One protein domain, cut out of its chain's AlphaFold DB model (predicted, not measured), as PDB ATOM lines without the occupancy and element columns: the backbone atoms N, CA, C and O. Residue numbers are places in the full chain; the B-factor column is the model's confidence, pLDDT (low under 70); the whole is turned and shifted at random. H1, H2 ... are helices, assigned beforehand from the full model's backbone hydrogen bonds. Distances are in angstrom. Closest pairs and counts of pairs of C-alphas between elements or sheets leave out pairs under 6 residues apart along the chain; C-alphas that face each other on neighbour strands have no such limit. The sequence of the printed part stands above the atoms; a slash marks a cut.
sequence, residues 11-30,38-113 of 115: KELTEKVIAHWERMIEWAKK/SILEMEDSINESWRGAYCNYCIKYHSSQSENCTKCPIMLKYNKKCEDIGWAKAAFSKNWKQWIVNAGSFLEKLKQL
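Overview. This is residues 11 to 30 and 38 to 113 of the 115 residues of an uncharacterized protein of marine sediment metagenome (UniProt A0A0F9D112). Two long helices, H1 and H6, lie side by side and run opposite ways, with four short helices round them. H5 packs on H6, H3 packs on the first part of H1, H2 is beside the last part of H1, and H4 is near the end of the pair where H1 begins and H6 ends. The printed part has 96 residues with six named helices, H1 to H6 in order along the chain, and no named strand; the class is all helix. It is compact, with a radius of gyration of the C-alphas of 12.8 A, and spans 34 by 23 by 23 A.

Arrangement. H1, residues 11 to 28, and H6, residues 96 to 113, are the two hubs, touching three helices each. They touch each other at a shallow tilt of 14 degrees, opposite ways; their closest C-alphas, of Ile 25 and Ile 100, are 5.9 A apart. H2, residues 39 to 46, only just touches H1, with 3 pairs of C-alphas within 8 A, the closest those of Met 24 and Met 42 at 7.7 A; the two are about perpendicular, at 81 degrees. H3, residues 56 to 61, touches H1 at residues 13 to 17 alone, at a steep tilt of 44 degrees, opposite ways, closest at the C-alphas of Val 17 and Asn 56, 5.8 A. H4, residues 73 to 78, touches H6 at residues 110 to 113 alone, about perpendicular at 88 degrees, closest at the C-alphas of Pro 73 and Leu 113, 7.1 A. H5, residues 87 to 91, touches H6 at residues 98 to 106 alone; the C-alphas of Ala 90 and Asn 102 come closest, 4.8 A. H3 and H4 are close but not clearly touching. Among the pairs that are apart are H2 and H6, and H3 and H6. The helix packing is mostly crossed, with 1 of 4 tilted pairs at a shallow tilt. Every O i to N i+4 pair is within hydrogen-bond range in H1, H2, H3, H4 and H5; in H6 it is 13 of 14.

Along the chain. H1 begins at C-alpha 11, (137.115, 192.292, 153.296), and is 25.9 A long. H2 is 10.7 A long, H3 8.5 A, H4 8.4 A and H5 6.1 A. H6 is 25.5 A long, from C-alpha 96 at (151.228, 171.101, 168.179) to C-alpha 113 at (134.643, 188.793, 160.441).

Size, cuts and confidence. The C-alphas farthest apart, of Lys 30 and Gln 65, are 37.8 A apart. Residues 31 to 37 are not printed, on the link across the cut from H1 to H2, and C-alphas 30 and 38 are 13.4 A apart. The link from H3 to H4 is long and that from H5 to H6 is tight. The mean pLDDT of the printed part is 92.4; residues 63 to 68 are under 70.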
ATOM      1  N   LYS A  11     137.445 193.664 153.705       89.69
ATOM      2  CA  LYS A  11     137.115 192.292 153.296       89.69
ATOM      3  C   LYS A  11     138.352 191.529 152.819       89.69
ATOM      4  O   LYS A  11     138.614 190.434 153.299       89.69
ATOM      5  N   GLU A  12     139.147 192.123 151.933       92.56
ATOM      6  CA  GLU A  12     140.389 191.501 151.450       92.56
ATOM      7  C   GLU A  12     141.410 191.291 152.577       92.56
ATOM      8  O   GLU A  12     142.087 190.266 152.606       92.56
ATOM      9  N   LEU A  13     141.512 192.224 153.533       92.81
ATOM     10  CA  LEU A  13     142.359 192.041 154.716       92.81
ATOM     11  C   LEU A  13     141.874 190.878 155.584       92.81
ATOM     12  O   LEU A  13     142.698 190.073 156.014       92.81
ATOM     13  N   THR A  14     140.561 190.767 155.812       95.44
ATOM     14  CA  THR A  14     139.972 189.645 156.549       95.44
ATOM     15  C   THR A  14     140.331 188.313 155.903       95.44
ATOM     16  O   THR A  14     140.819 187.419 156.592       95.44
ATOM     17  N   GLU A  15     140.155 188.188 154.586       96.50
ATOM     18  CA  GLU A  15     140.491 186.957 153.865       96.50
ATOM     19  C   GLU A  15     141.979 186.618 153.963       96.50
ATOM     20  O   GLU A  15     142.330 185.464 154.199       96.50
ATOM     21  N   LYS A  16     142.873 187.611 153.870       96.06
ATOM     22  CA  LYS A  16     144.317 187.383 154.043       96.06
ATOM     23  C   LYS A  16     144.669 186.881 155.441       96.06
ATOM     24  O   LYS A  16     145.520 186.005 155.568       96.06
ATOM     25  N   VAL A  17     144.033 187.423 156.483       96.44
ATOM     26  CA  VAL A  17     144.237 186.958 157.864       96.44
ATOM     27  C   VAL A  17     143.711 185.533 158.037       96.44
ATOM     28  O   VAL A  17     144.417 184.704 158.601       96.44
ATOM     29  N   ILE A  18     142.520 185.222 157.522       98.06
ATOM     30  CA  ILE A  18     141.946 183.868 157.572       98.06
ATOM     31  C   ILE A  18     142.854 182.867 156.853       98.06
ATOM     32  O   ILE A  18     143.263 181.879 157.459       98.06
ATOM     33  N   ALA A  19     143.241 183.162 155.612       98.00
ATOM     34  CA  ALA A  19     144.091 182.289 154.809       98.00
ATOM     35  C   ALA A  19     145.463 182.054 155.459       98.00
ATOM     36  O   ALA A  19     146.026 180.968 155.349       98.00
ATOM     37  N   HIS A  20     146.013 183.062 156.142       97.94
ATOM     38  CA  HIS A  20     147.250 182.919 156.908       97.94
ATOM     39  C   HIS A  20     147.092 181.918 158.065       97.94
ATOM     40  O   HIS A  20     147.897 180.998 158.194       97.94
ATOM     41  N   TRP A  21     146.015 182.016 158.852       98.38
ATOM     42  CA  TRP A  21     145.732 181.039 159.912       98.38
ATOM     43  C   TRP A  21     145.468 179.630 159.376       98.38
ATOM     44  O   TRP A  21     145.932 178.662 159.972       98.38
ATOM     45  N   GLU A  22     144.782 179.503 158.239       98.56
ATOM     46  CA  GLU A  22     144.567 178.214 157.573       98.56
ATOM     47  C   GLU A  22     145.895 177.561 157.165       98.56
ATOM     48  O   GLU A  22     146.122 176.400 157.500       98.56
ATOM     49  N   ARG A  23     146.820 178.306 156.540       98.50
ATOM     50  CA  ARG A  23     148.152 177.783 156.177       98.50
ATOM     51  C   ARG A  23     148.947 177.307 157.390       98.50
ATOM     52  O   ARG A  23     149.512 176.215 157.350       98.50
ATOM     53  N   MET A  24     148.965 178.092 158.470       98.50
ATOM     54  CA  MET A  24     149.662 177.707 159.701       98.50
ATOM     55  C   MET A  24     149.069 176.435 160.319       98.50
ATOM     56  O   MET A  24     149.813 175.560 160.758       98.50
ATOM     57  N   ILE A  25     147.739 176.292 160.323       98.69
ATOM     58  CA  ILE A  25     147.055 175.086 160.814       98.69
ATOM     59  C   ILE A  25     147.380 173.869 159.944       98.69
ATOM     60  O   ILE A  25     147.696 172.810 160.485       98.69
ATOM     61  N   GLU A  26     147.342 174.002 158.619       98.62
ATOM     62  CA  GLU A  26     147.673 172.905 157.701       98.62
ATOM     63  C   GLU A  26     149.134 172.461 157.821       98.62
ATOM     64  O   GLU A  26     149.428 171.268 157.741       98.62
ATOM     65  N   TRP A  27     150.056 173.394 158.057       98.44
ATOM     66  CA  TRP A  27     151.443 173.050 158.352       98.44
ATOM     67  C   TRP A  27     151.586 172.376 159.726       98.44
ATOM     68  O   TRP A  27     152.241 171.338 159.826       98.44
ATOM     69  N   ALA A  28     150.923 172.894 160.767       98.38
ATOM     70  CA  ALA A  28     150.988 172.344 162.123       98.38
ATOM     71  C   ALA A  28     150.451 170.904 162.201       98.38
ATOM     72  O   ALA A  28     150.985 170.084 162.944       98.38
ATOM     73  N   LYS A  29     149.438 170.558 161.392       98.50
ATOM     74  CA  LYS A  29     148.895 169.189 161.282       98.50
ATOM     75  C   LYS A  29     149.914 168.146 160.813       98.50
ATOM     76  O   LYS A  29     149.695 166.961 161.043       98.50
ATOM     77  N   LYS A  30     150.997 168.566 160.153       98.31
ATOM     78  CA  LYS A  30     152.069 167.678 159.670       98.31
ATOM     79  C   LYS A  30     153.150 167.431 160.726       98.31
ATOM     80  O   LYS A  30     153.989 166.558 160.528       98.31
ATOM     81  N   SER A  38     156.540 175.392 168.369       98.06
ATOM     82  CA  SER A  38     157.652 176.323 168.208       98.06
ATOM     83  C   SER A  38     157.331 177.358 167.144       98.06
ATOM     84  O   SER A  38     157.116 177.048 165.974       98.06
ATOM     85  N   ILE A  39     157.315 178.620 167.567       97.19
ATOM     86  CA  ILE A  39     157.094 179.744 166.660       97.19
ATOM     87  C   ILE A  39     158.236 179.882 165.649       97.19
ATOM     88  O   ILE A  39     157.978 180.203 164.498       97.19
ATOM     89  N   LEU A  40     159.471 179.607 166.085       97.88
ATOM     90  CA  LEU A  40     160.671 179.692 165.252       97.88
ATOM     91  C   LEU A  40     160.685 178.574 164.210       97.88
ATOM     92  O   LEU A  40     160.927 178.834 163.045       97.88
ATOM     93  N   GLU A  41     160.323 177.353 164.609       97.81
ATOM     94  CA  GLU A  41     160.252 176.208 163.691       97.81
ATOM     95  C   GLU A  41     159.254 176.456 162.552       97.81
ATOM     96  O   GLU A  41     159.545 176.162 161.393       97.81
ATOM     97  N   MET A  42     158.083 177.019 162.872       98.38
ATOM     98  CA  MET A  42     157.093 177.400 161.864       98.38
ATOM     99  C   MET A  42     157.622 178.519 160.965       98.38
ATOM    100  O   MET A  42     157.533 178.410 159.743       98.38
ATOM    101  N   GLU A  43     158.201 179.563 161.560       97.75
ATOM    102  CA  GLU A  43     158.760 180.703 160.833       97.75
ATOM    103  C   GLU A  43     159.839 180.265 159.833       97.75
ATOM    104  O   GLU A  43     159.736 180.600 158.658       97.75
ATOM    105  N   ASP A  44     160.781 179.421 160.253       98.00
ATOM    106  CA  ASP A  44     161.844 178.889 159.395       98.00
ATOM    107  C   ASP A  44     161.300 177.956 158.298       98.00
ATOM    108  O   ASP A  44     161.844 177.883 157.196       98.00
ATOM    109  N   SER A  45     160.209 177.235 158.579       97.44
ATOM    110  CA  SER A  45     159.655 176.238 157.657       97.44
ATOM    111  C   SER A  45     158.745 176.826 156.580       97.44
ATOM    112  O   SER A  45     158.708 176.307 155.463       97.44
ATOM    113  N   ILE A  46     157.947 177.846 156.913       97.25
ATOM    114  CA  ILE A  46     156.937 178.412 155.998       97.25
ATOM    115  C   ILE A  46     157.052 179.927 155.802       97.25
ATOM    116  O   ILE A  46     156.191 180.504 155.140       97.25
ATOM    117  N   ASN A  47     158.102 180.568 156.329       97.38
ATOM    118  CA  ASN A  47     158.324 182.022 156.283       97.38
ATOM    119  C   ASN A  47     157.144 182.845 156.833       97.38
ATOM    120  O   ASN A  47     156.915 183.984 156.430       97.38
ATOM    121  N   GLU A  48     156.361 182.254 157.734       96.62
ATOM    122  CA  GLU A  48     155.196 182.854 158.376       96.62
ATOM    123  C   GLU A  48     155.053 182.275 159.790       96.62
ATOM    124  O   GLU A  48     155.380 181.115 160.028       96.62
ATOM    125  N   SER A  49     154.535 183.050 160.745       97.44
ATOM    126  CA  SER A  49     154.228 182.550 162.092       97.44
ATOM    127  C   SER A  49     153.067 183.311 162.726       97.44
ATOM    128  O   SER A  49     152.583 184.298 162.177       97.44
ATOM    129  N   TRP A  50     152.623 182.906 163.918       95.88
ATOM    130  CA  TRP A  50     151.531 183.596 164.618       95.88
ATOM    131  C   TRP A  50     151.946 184.927 165.272       95.88
ATOM    132  O   TRP A  50     151.165 185.489 166.046       95.88
ATOM    133  N   ARG A  51     153.147 185.460 164.990       93.50
ATOM    134  CA  ARG A  51     153.562 186.796 165.456       93.50
ATOM    135  C   ARG A  51     152.707 187.888 164.812       93.50
ATOM    136  O   ARG A  51     152.306 187.798 163.654       93.50
ATOM    137  N   GLY A  52     152.544 189.001 165.527       89.56
ATOM    138  CA  GLY A  52     151.899 190.202 164.986       89.56
ATOM    139  C   GLY A  52     152.548 190.714 163.691       89.56
ATOM    140  O   GLY A  52     151.843 191.223 162.830       89.56
ATOM    141  N   ALA A  53     153.855 190.502 163.501       90.12
ATOM    142  CA  ALA A  53     154.578 190.900 162.290       90.12
ATOM    143  C   ALA A  53     154.056 190.240 160.995       90.12
ATOM    144  O   ALA A  53     154.163 190.846 159.935       90.12
ATOM    145  N   TYR A  54     153.443 189.053 161.080       93.06
ATOM    146  CA  TYR A  54     152.866 188.335 159.931       93.06
ATOM    147  C   TYR A  54     151.348 188.551 159.790       93.06
ATOM    148  O   TYR A  54     150.737 188.223 158.770       93.06
ATOM    149  N   CYS A  55     150.705 189.152 160.793       93.38
ATOM    150  CA  CYS A  55     149.274 189.410 160.766       93.38
ATOM    151  C   CYS A  55     148.956 190.644 159.910       93.38
ATOM    152  O   CYS A  55     149.293 191.772 160.268       93.38
ATOM    153  N   ASN A  56     148.201 190.459 158.822       92.88
ATOM    154  CA  ASN A  56     147.798 191.551 157.925       92.88
ATOM    155  C   ASN A  56     147.013 192.674 158.637       92.88
ATOM    156  O   ASN A  56     147.098 193.831 158.224       92.88
ATOM    157  N   TYR A  57     146.286 192.376 159.721       92.12
ATOM    158  CA  TYR A  57     145.687 193.423 160.555       92.12
ATOM    159  C   TYR A  57     146.737 194.206 161.338       92.12
ATOM    160  O   TYR A  57     146.701 195.431 161.323       92.12
ATOM    161  N   CYS A  58     147.682 193.539 161.994       90.75
ATOM    162  CA  CYS A  58     148.741 194.226 162.728       90.75
ATOM    163  C   CYS A  58     149.607 195.065 161.777       90.75
ATOM    164  O   CYS A  58     149.799 196.248 162.026       90.75
ATOM    165  N   ILE A  59     150.006 194.526 160.622       88.94
ATOM    166  CA  ILE A  59     150.737 195.283 159.590       88.94
ATOM    167  C   ILE A  59     149.960 196.544 159.176       88.94
ATOM    168  O   ILE A  59     150.537 197.623 159.031       88.94
ATOM    169  N   LYS A  60     148.635 196.441 159.006       87.50
ATOM    170  CA  LYS A  60     147.810 197.572 158.563       87.50
ATOM    171  C   LYS A  60     147.518 198.598 159.660       87.50
ATOM    172  O   LYS A  60     147.447 199.785 159.353       87.50
ATOM    173  N   TYR A  61     147.277 198.149 160.890       84.62
ATOM    174  CA  TYR A  61     146.711 198.973 161.962       84.62
ATOM    175  C   TYR A  61     147.697 199.297 163.095       84.62
ATOM    176  O   TYR A  61     147.388 200.172 163.893       84.62
ATOM    177  N   HIS A  62     148.858 198.636 163.164       77.81
ATOM    178  CA  HIS A  62     149.905 198.879 164.174       77.81
ATOM    179  C   HIS A  62     151.174 199.529 163.594       77.81
ATOM    180  O   HIS A  62     152.092 199.837 164.344       77.81
ATOM    181  N   SER A  63     151.252 199.764 162.279       58.88
ATOM    182  CA  SER A  63     152.467 200.282 161.623       58.88
ATOM    183  C   SER A  63     152.757 201.770 161.861       58.88
ATOM    184  O   SER A  63     153.812 202.249 161.458       58.88
ATOM    185  N   SER A  64     151.870 202.515 162.529       46.56
ATOM    186  CA  SER A  64     152.009 203.967 162.701       46.56
ATOM    187  C   SER A  64     151.714 204.413 164.136       46.56
ATOM    188  O   SER A  64     150.613 204.880 164.400       46.56
ATOM    189  N   GLN A  65     152.674 204.253 165.057       41.75
ATOM    190  CA  GLN A  65     152.741 204.883 166.398       41.75
ATOM    191  C   GLN A  65     151.522 204.752 167.344       41.75
ATOM    192  O   GLN A  65     151.566 205.234 168.469       41.75
ATOM    193  N   SER A  66     150.444 204.082 166.941       46.12
ATOM    194  CA  SER A  66     149.295 203.778 167.777       46.12
ATOM    195  C   SER A  66     149.308 202.286 168.074       46.12
ATOM    196  O   SER A  66     148.861 201.481 167.260       46.12
ATOM    197  N   GLU A  67     149.785 201.925 169.262       56.62
ATOM    198  CA  GLU A  67     149.749 200.564 169.829       56.62
ATOM    199  C   GLU A  67     148.321 200.031 170.044       56.62
ATOM    200  O   GLU A  67     148.093 198.916 170.514       56.62
ATOM    201  N   ASN A  68     147.324 200.840 169.706       64.44
ATOM    202  CA  ASN A  68     145.954 200.603 170.068       64.44
ATOM    203  C   ASN A  68     145.278 199.913 168.886       64.44
ATOM    204  O   ASN A  68     145.000 200.546 167.869       64.44
ATOM    205  N   CYS A  69     144.952 198.626 169.041       81.88
ATOM    206  CA  CYS A  69     144.164 197.803 168.112       81.88
ATOM    207  C   CYS A  69     142.772 198.391 167.765       81.88
ATOM    208  O   CYS A  69     141.929 197.675 167.240       81.88
ATOM    209  N   THR A  70     142.475 199.656 168.071       85.44
ATOM    210  CA  THR A  70     141.159 200.310 167.994       85.44
ATOM    211  C   THR A  70     140.546 200.266 166.603       85.44
ATOM    212  O   THR A  70     139.328 200.202 166.479       85.44
ATOM    213  N   LYS A  71     141.372 200.253 165.552       88.06
ATOM    214  CA  LYS A  71     140.916 200.126 164.156       88.06
ATOM    215  C   LYS A  71     140.949 198.686 163.627       88.06
ATOM    216  O   LYS A  71     140.526 198.447 162.498       88.06
ATOM    217  N   CYS A  72     141.435 197.728 164.418       91.12
ATOM    218  CA  CYS A  72     141.482 196.322 164.034       91.12
ATOM    219  C   CYS A  72     140.058 195.740 163.976       91.12
ATOM    220  O   CYS A  72     139.305 195.893 164.940       91.12
ATOM    221  N   PRO A  73     139.680 195.010 162.911       92.94
ATOM    222  CA  PRO A  73     138.366 194.375 162.814       92.94
ATOM    223  C   PRO A  73     138.015 193.461 163.992       92.94
ATOM    224  O   PRO A  73     136.845 193.374 164.356       92.94
ATOM    225  N   ILE A  74     139.013 192.824 164.615       93.19
ATOM    226  CA  ILE A  74     138.823 192.032 165.838       93.19
ATOM    227  C   ILE A  74     138.296 192.913 166.977       93.19
ATOM    228  O   ILE A  74     137.257 192.599 167.555       93.19
ATOM    229  N   MET A  75     138.970 194.033 167.251       92.94
ATOM    230  CA  MET A  75     138.571 194.980 168.294       92.94
ATOM    231  C   MET A  75     137.192 195.568 168.003       92.94
ATOM    232  O   MET A  75     136.343 195.600 168.884       92.94
ATOM    233  N   LEU A  76     136.933 195.958 166.751       92.62
ATOM    234  CA  LEU A  76     135.649 196.535 166.347       92.62
ATOM    235  C   LEU A  76     134.476 195.554 166.493       92.62
ATOM    236  O   LEU A  76     133.379 195.976 166.841       92.62
ATOM    237  N   LYS A  77     134.682 194.259 166.222       94.56
ATOM    238  CA  LYS A  77     133.614 193.251 166.321       94.56
ATOM    239  C   LYS A  77     133.402 192.748 167.744       94.56
ATOM    240  O   LYS A  77     132.262 192.549 168.151       94.56
ATOM    241  N   TYR A  78     134.484 192.468 168.465       93.50
ATOM    242  CA  TYR A  78     134.421 191.771 169.751       93.50
ATOM    243  C   TYR A  78     134.597 192.688 170.958       93.50
ATOM    244  O   TYR A  78     134.430 192.218 172.081       93.50
ATOM    245  N   ASN A  79     134.943 193.962 170.742       93.31
ATOM    246  CA  ASN A  79     135.336 194.910 171.785       93.31
ATOM    247  C   ASN A  79     136.423 194.344 172.721       93.31
ATOM    248  O   ASN A  79     136.386 194.524 173.936       93.31
ATOM    249  N   LYS A  80     137.344 193.565 172.143       91.88
ATOM    250  CA  LYS A  80     138.400 192.811 172.830       91.88
ATOM    251  C   LYS A  80     139.632 192.705 171.942       91.88
ATOM    252  O   LYS A  80     139.508 192.719 170.712       91.88
ATOM    253  N   LYS A  81     140.811 192.554 172.549       90.94
ATOM    254  CA  LYS A  81     142.046 192.318 171.794       90.94
ATOM    255  C   LYS A  81     142.112 190.867 171.293       90.94
ATOM    256  O   LYS A  81     141.324 190.016 171.713       90.94
ATOM    257  N   CYS A  82     143.017 190.573 170.355       92.12
ATOM    258  CA  CYS A  82     143.122 189.227 169.779       92.12
ATOM    259  C   CYS A  82     143.571 188.186 170.816       92.12
ATOM    260  O   CYS A  82     143.125 187.036 170.756       92.12
ATOM    261  N   GLU A  83     144.375 188.605 171.793       91.12
ATOM    262  CA  GLU A  83     144.806 187.826 172.951       91.12
ATOM    263  C   GLU A  83     143.599 187.228 173.690       91.12
ATOM    264  O   GLU A  83     143.573 186.027 173.958       91.12
ATOM    265  N   ASP A  84     142.551 188.030 173.898       91.75
ATOM    266  CA  ASP A  84     141.361 187.655 174.670       91.75
ATOM    267  C   ASP A  84     140.372 186.770 173.900       91.75
ATOM    268  O   ASP A  84     139.487 186.153 174.499       91.75
ATOM    269  N   ILE A  85     140.474 186.715 172.568       93.38
ATOM    270  CA  ILE A  85     139.519 185.981 171.720       93.38
ATOM    271  C   ILE A  85     140.085 184.693 171.115       93.38
ATOM    272  O   ILE A  85     139.407 184.045 170.319       93.38
ATOM    273  N   GLY A  86     141.290 184.286 171.518       94.12
ATOM    274  CA  GLY A  86     141.833 182.960 171.213       94.12
ATOM    275  C   GLY A  86     143.295 182.947 170.789       94.12
ATOM    276  O   GLY A  86     143.936 181.909 170.942       94.12
ATOM    277  N   TRP A  87     143.848 184.081 170.342       96.19
ATOM    278  CA  TRP A  87     145.246 184.145 169.914       96.19
ATOM    279  C   TRP A  87     146.198 183.721 171.035       96.19
ATOM    280  O   TRP A  87     147.056 182.871 170.811       96.19
ATOM    281  N   ALA A  88     145.997 184.226 172.261       95.81
ATOM    282  CA  ALA A  88     146.865 183.894 173.393       95.81
ATOM    283  C   ALA A  88     146.830 182.394 173.713       95.81
ATOM    284  O   ALA A  88     147.861 181.789 173.983       95.81
ATOM    285  N   LYS A  89     145.655 181.757 173.611       97.69
ATOM    286  CA  LYS A  89     145.536 180.308 173.820       97.69
ATOM    287  C   LYS A  89     146.366 179.524 172.807       97.69
ATOM    288  O   LYS A  89     146.990 178.545 173.189       97.69
ATOM    289  N   ALA A  90     146.379 179.940 171.539       97.19
ATOM    290  CA  ALA A  90     147.225 179.315 170.525       97.19
ATOM    291  C   ALA A  90     148.712 179.594 170.795       97.19
ATOM    292  O   ALA A  90     149.511 178.664 170.804       97.19
ATOM    293  N   ALA A  91     149.065 180.847 171.095       96.75
ATOM    294  CA  ALA A  91     150.443 181.267 171.340       96.75
ATOM    295  C   ALA A  91     151.095 180.576 172.552       96.75
ATOM    296  O   ALA A  91     152.299 180.336 172.531       96.75
ATOM    297  N   PHE A  92     150.310 180.230 173.577       97.56
ATOM    298  CA  PHE A  92     150.773 179.535 174.786       97.56
ATOM    299  C   PHE A  92     150.501 178.022 174.779       97.56
ATOM    300  O   PHE A  92     150.610 177.364 175.817       97.56
ATOM    301  N   SER A  93     150.119 177.449 173.637       98.25
ATOM    302  CA  SER A  93     149.970 176.001 173.515       98.25
ATOM    303  C   SER A  93     151.302 175.296 173.742       98.25
ATOM    304  O   SER A  93     152.318 175.673 173.168       98.25
ATOM    305  N   LYS A  94     151.290 174.234 174.552       98.06
ATOM    306  CA  LYS A  94     152.507 173.481 174.879       98.06
ATOM    307  C   LYS A  94     153.026 172.698 173.683       98.06
ATOM    308  O   LYS A  94     154.225 172.655 173.464       98.06
ATOM    309  N   ASN A  95     152.124 172.085 172.923       98.56
ATOM    310  CA  ASN A  95     152.451 171.207 171.804       98.56
ATOM    311  C   ASN A  95     151.569 171.475 170.584       98.56
ATOM    312  O   ASN A  95     150.546 172.163 170.680       98.56
ATOM    313  N   TRP A  96     151.952 170.910 169.437       98.44
ATOM    314  CA  TRP A  96     151.228 171.101 168.179       98.44
ATOM    315  C   TRP A  96     149.776 170.616 168.241       98.44
ATOM    316  O   TRP A  96     148.895 171.285 167.701       98.44
ATOM    317  N   LYS A  97     149.479 169.535 168.980       98.56
ATOM    318  CA  LYS A  97     148.094 169.077 169.204       98.56
ATOM    319  C   LYS A  97     147.227 170.172 169.829       98.56
ATOM    320  O   LYS A  97     146.142 170.465 169.330       98.56
ATOM    321  N   GLN A  98     147.696 170.774 170.919       98.69
ATOM    322  CA  GLN A  98     146.986 171.850 171.606       98.69
ATOM    323  C   GLN A  98     146.937 173.119 170.744       98.69
ATOM    324  O   GLN A  98     145.909 173.796 170.694       98.69
ATOM    325  N   TRP A  99     148.028 173.416 170.032       98.69
ATOM    326  CA  TRP A  99     148.116 174.554 169.120       98.69
ATOM    327  C   TRP A  99     147.040 174.489 168.042       98.69
ATOM    328  O   TRP A  99     146.284 175.444 167.915       98.69
ATOM    329  N   ILE A 100     146.875 173.352 167.361       98.75
ATOM    330  CA  ILE A 100     145.864 173.160 166.307       98.75
ATOM    331  C   ILE A 100     144.443 173.397 166.836       98.75
ATOM    332  O   ILE A 100     143.656 174.084 166.186       98.75
ATOM    333  N   VAL A 101     144.108 172.877 168.023       98.62
ATOM    334  CA  VAL A 101     142.775 173.062 168.633       98.62
ATOM    335  C   VAL A 101     142.505 174.538 168.943       98.62
ATOM    336  O   VAL A 101     141.443 175.077 168.607       98.62
ATOM    337  N   ASN A 102     143.472 175.217 169.560       98.62
ATOM    338  CA  ASN A 102     143.336 176.624 169.929       98.62
ATOM    339  C   ASN A 102     143.344 177.546 168.698       98.62
ATOM    340  O   ASN A 102     142.523 178.460 168.613       98.62
ATOM    341  N   ALA A 103     144.214 177.275 167.724       98.44
ATOM    342  CA  ALA A 103     144.289 177.984 166.452       98.44
ATOM    343  C   ALA A 103     143.001 177.814 165.641       98.44
ATOM    344  O   ALA A 103     142.476 178.797 165.129       98.44
ATOM    345  N   GLY A 104     142.435 176.603 165.591       98.56
ATOM    346  CA  GLY A 104     141.135 176.348 164.966       98.56
ATOM    347  C   GLY A 104     140.010 177.145 165.629       98.56
ATOM    348  O   GLY A 104     139.231 177.804 164.950       98.56
ATOM    349  N   SER A 105     139.979 177.184 166.965       98.19
ATOM    350  CA  SER A 105     138.997 177.987 167.710       98.19
ATOM    351  C   SER A 105     139.111 179.485 167.400       98.19
ATOM    352  O   SER A 105     138.101 180.176 167.262       98.19
ATOM    353  N   PHE A 106     140.339 179.995 167.273       98.19
ATOM    354  CA  PHE A 106     140.586 181.382 166.892       98.19
ATOM    355  C   PHE A 106     140.222 181.654 165.424       98.19
ATOM    356  O   PHE A 106     139.578 182.662 165.131       98.19
ATOM    357  N   LEU A 107     140.541 180.732 164.512       98.31
ATOM    358  CA  LEU A 107     140.166 180.798 163.099       98.31
ATOM    359  C   LEU A 107     138.645 180.901 162.915       98.31
ATOM    360  O   LEU A 107     138.183 181.715 162.118       98.31
ATOM    361  N   GLU A 108     137.852 180.158 163.686       98.00
ATOM    362  CA  GLU A 108     136.390 180.267 163.624       98.00
ATOM    363  C   GLU A 108     135.890 181.660 164.042       98.00
ATOM    364  O   GLU A 108     134.962 182.196 163.433       98.00
ATOM    365  N   LYS A 109     136.540 182.316 165.016       96.69
ATOM    366  CA  LYS A 109     136.257 183.728 165.336       96.69
ATOM    367  C   LYS A 109     136.650 184.653 164.185       96.69
ATOM    368  O   LYS A 109     135.895 185.559 163.843       96.69
ATOM    369  N   LEU A 110     137.792 184.414 163.543       96.50
ATOM    370  CA  LEU A 110     138.218 185.200 162.384       96.50
ATOM    371  C   LEU A 110     137.235 185.073 161.214       96.50
ATOM    372  O   LEU A 110     136.881 186.084 160.616       96.50
ATOM    373  N   LYS A 111     136.724 183.871 160.927       96.69
ATOM    374  CA  LYS A 111     135.730 183.646 159.863       96.69
ATOM    375  C   LYS A 111     134.431 184.416 160.083       96.69
ATOM    376  O   LYS A 111     133.818 184.860 159.117       96.69
ATOM    377  N   GLN A 112     134.046 184.675 161.331       95.75
ATOM    378  CA  GLN A 112     132.888 185.525 161.626       95.75
ATOM    379  C   GLN A 112     133.107 186.995 161.215       95.75
ATOM    380  O   GLN A 112     132.137 187.748 161.155       95.75
ATOM    381  N   LEU A 113     134.339 187.441 160.937       92.69
ATOM    382  CA  LEU A 113     134.643 188.793 160.441       92.69
ATOM    383  C   LEU A 113     134.409 188.961 158.927       92.69
ATOM    384  O   LEU A 113     134.627 190.061 158.421       92.69
TER     385      LEU A 113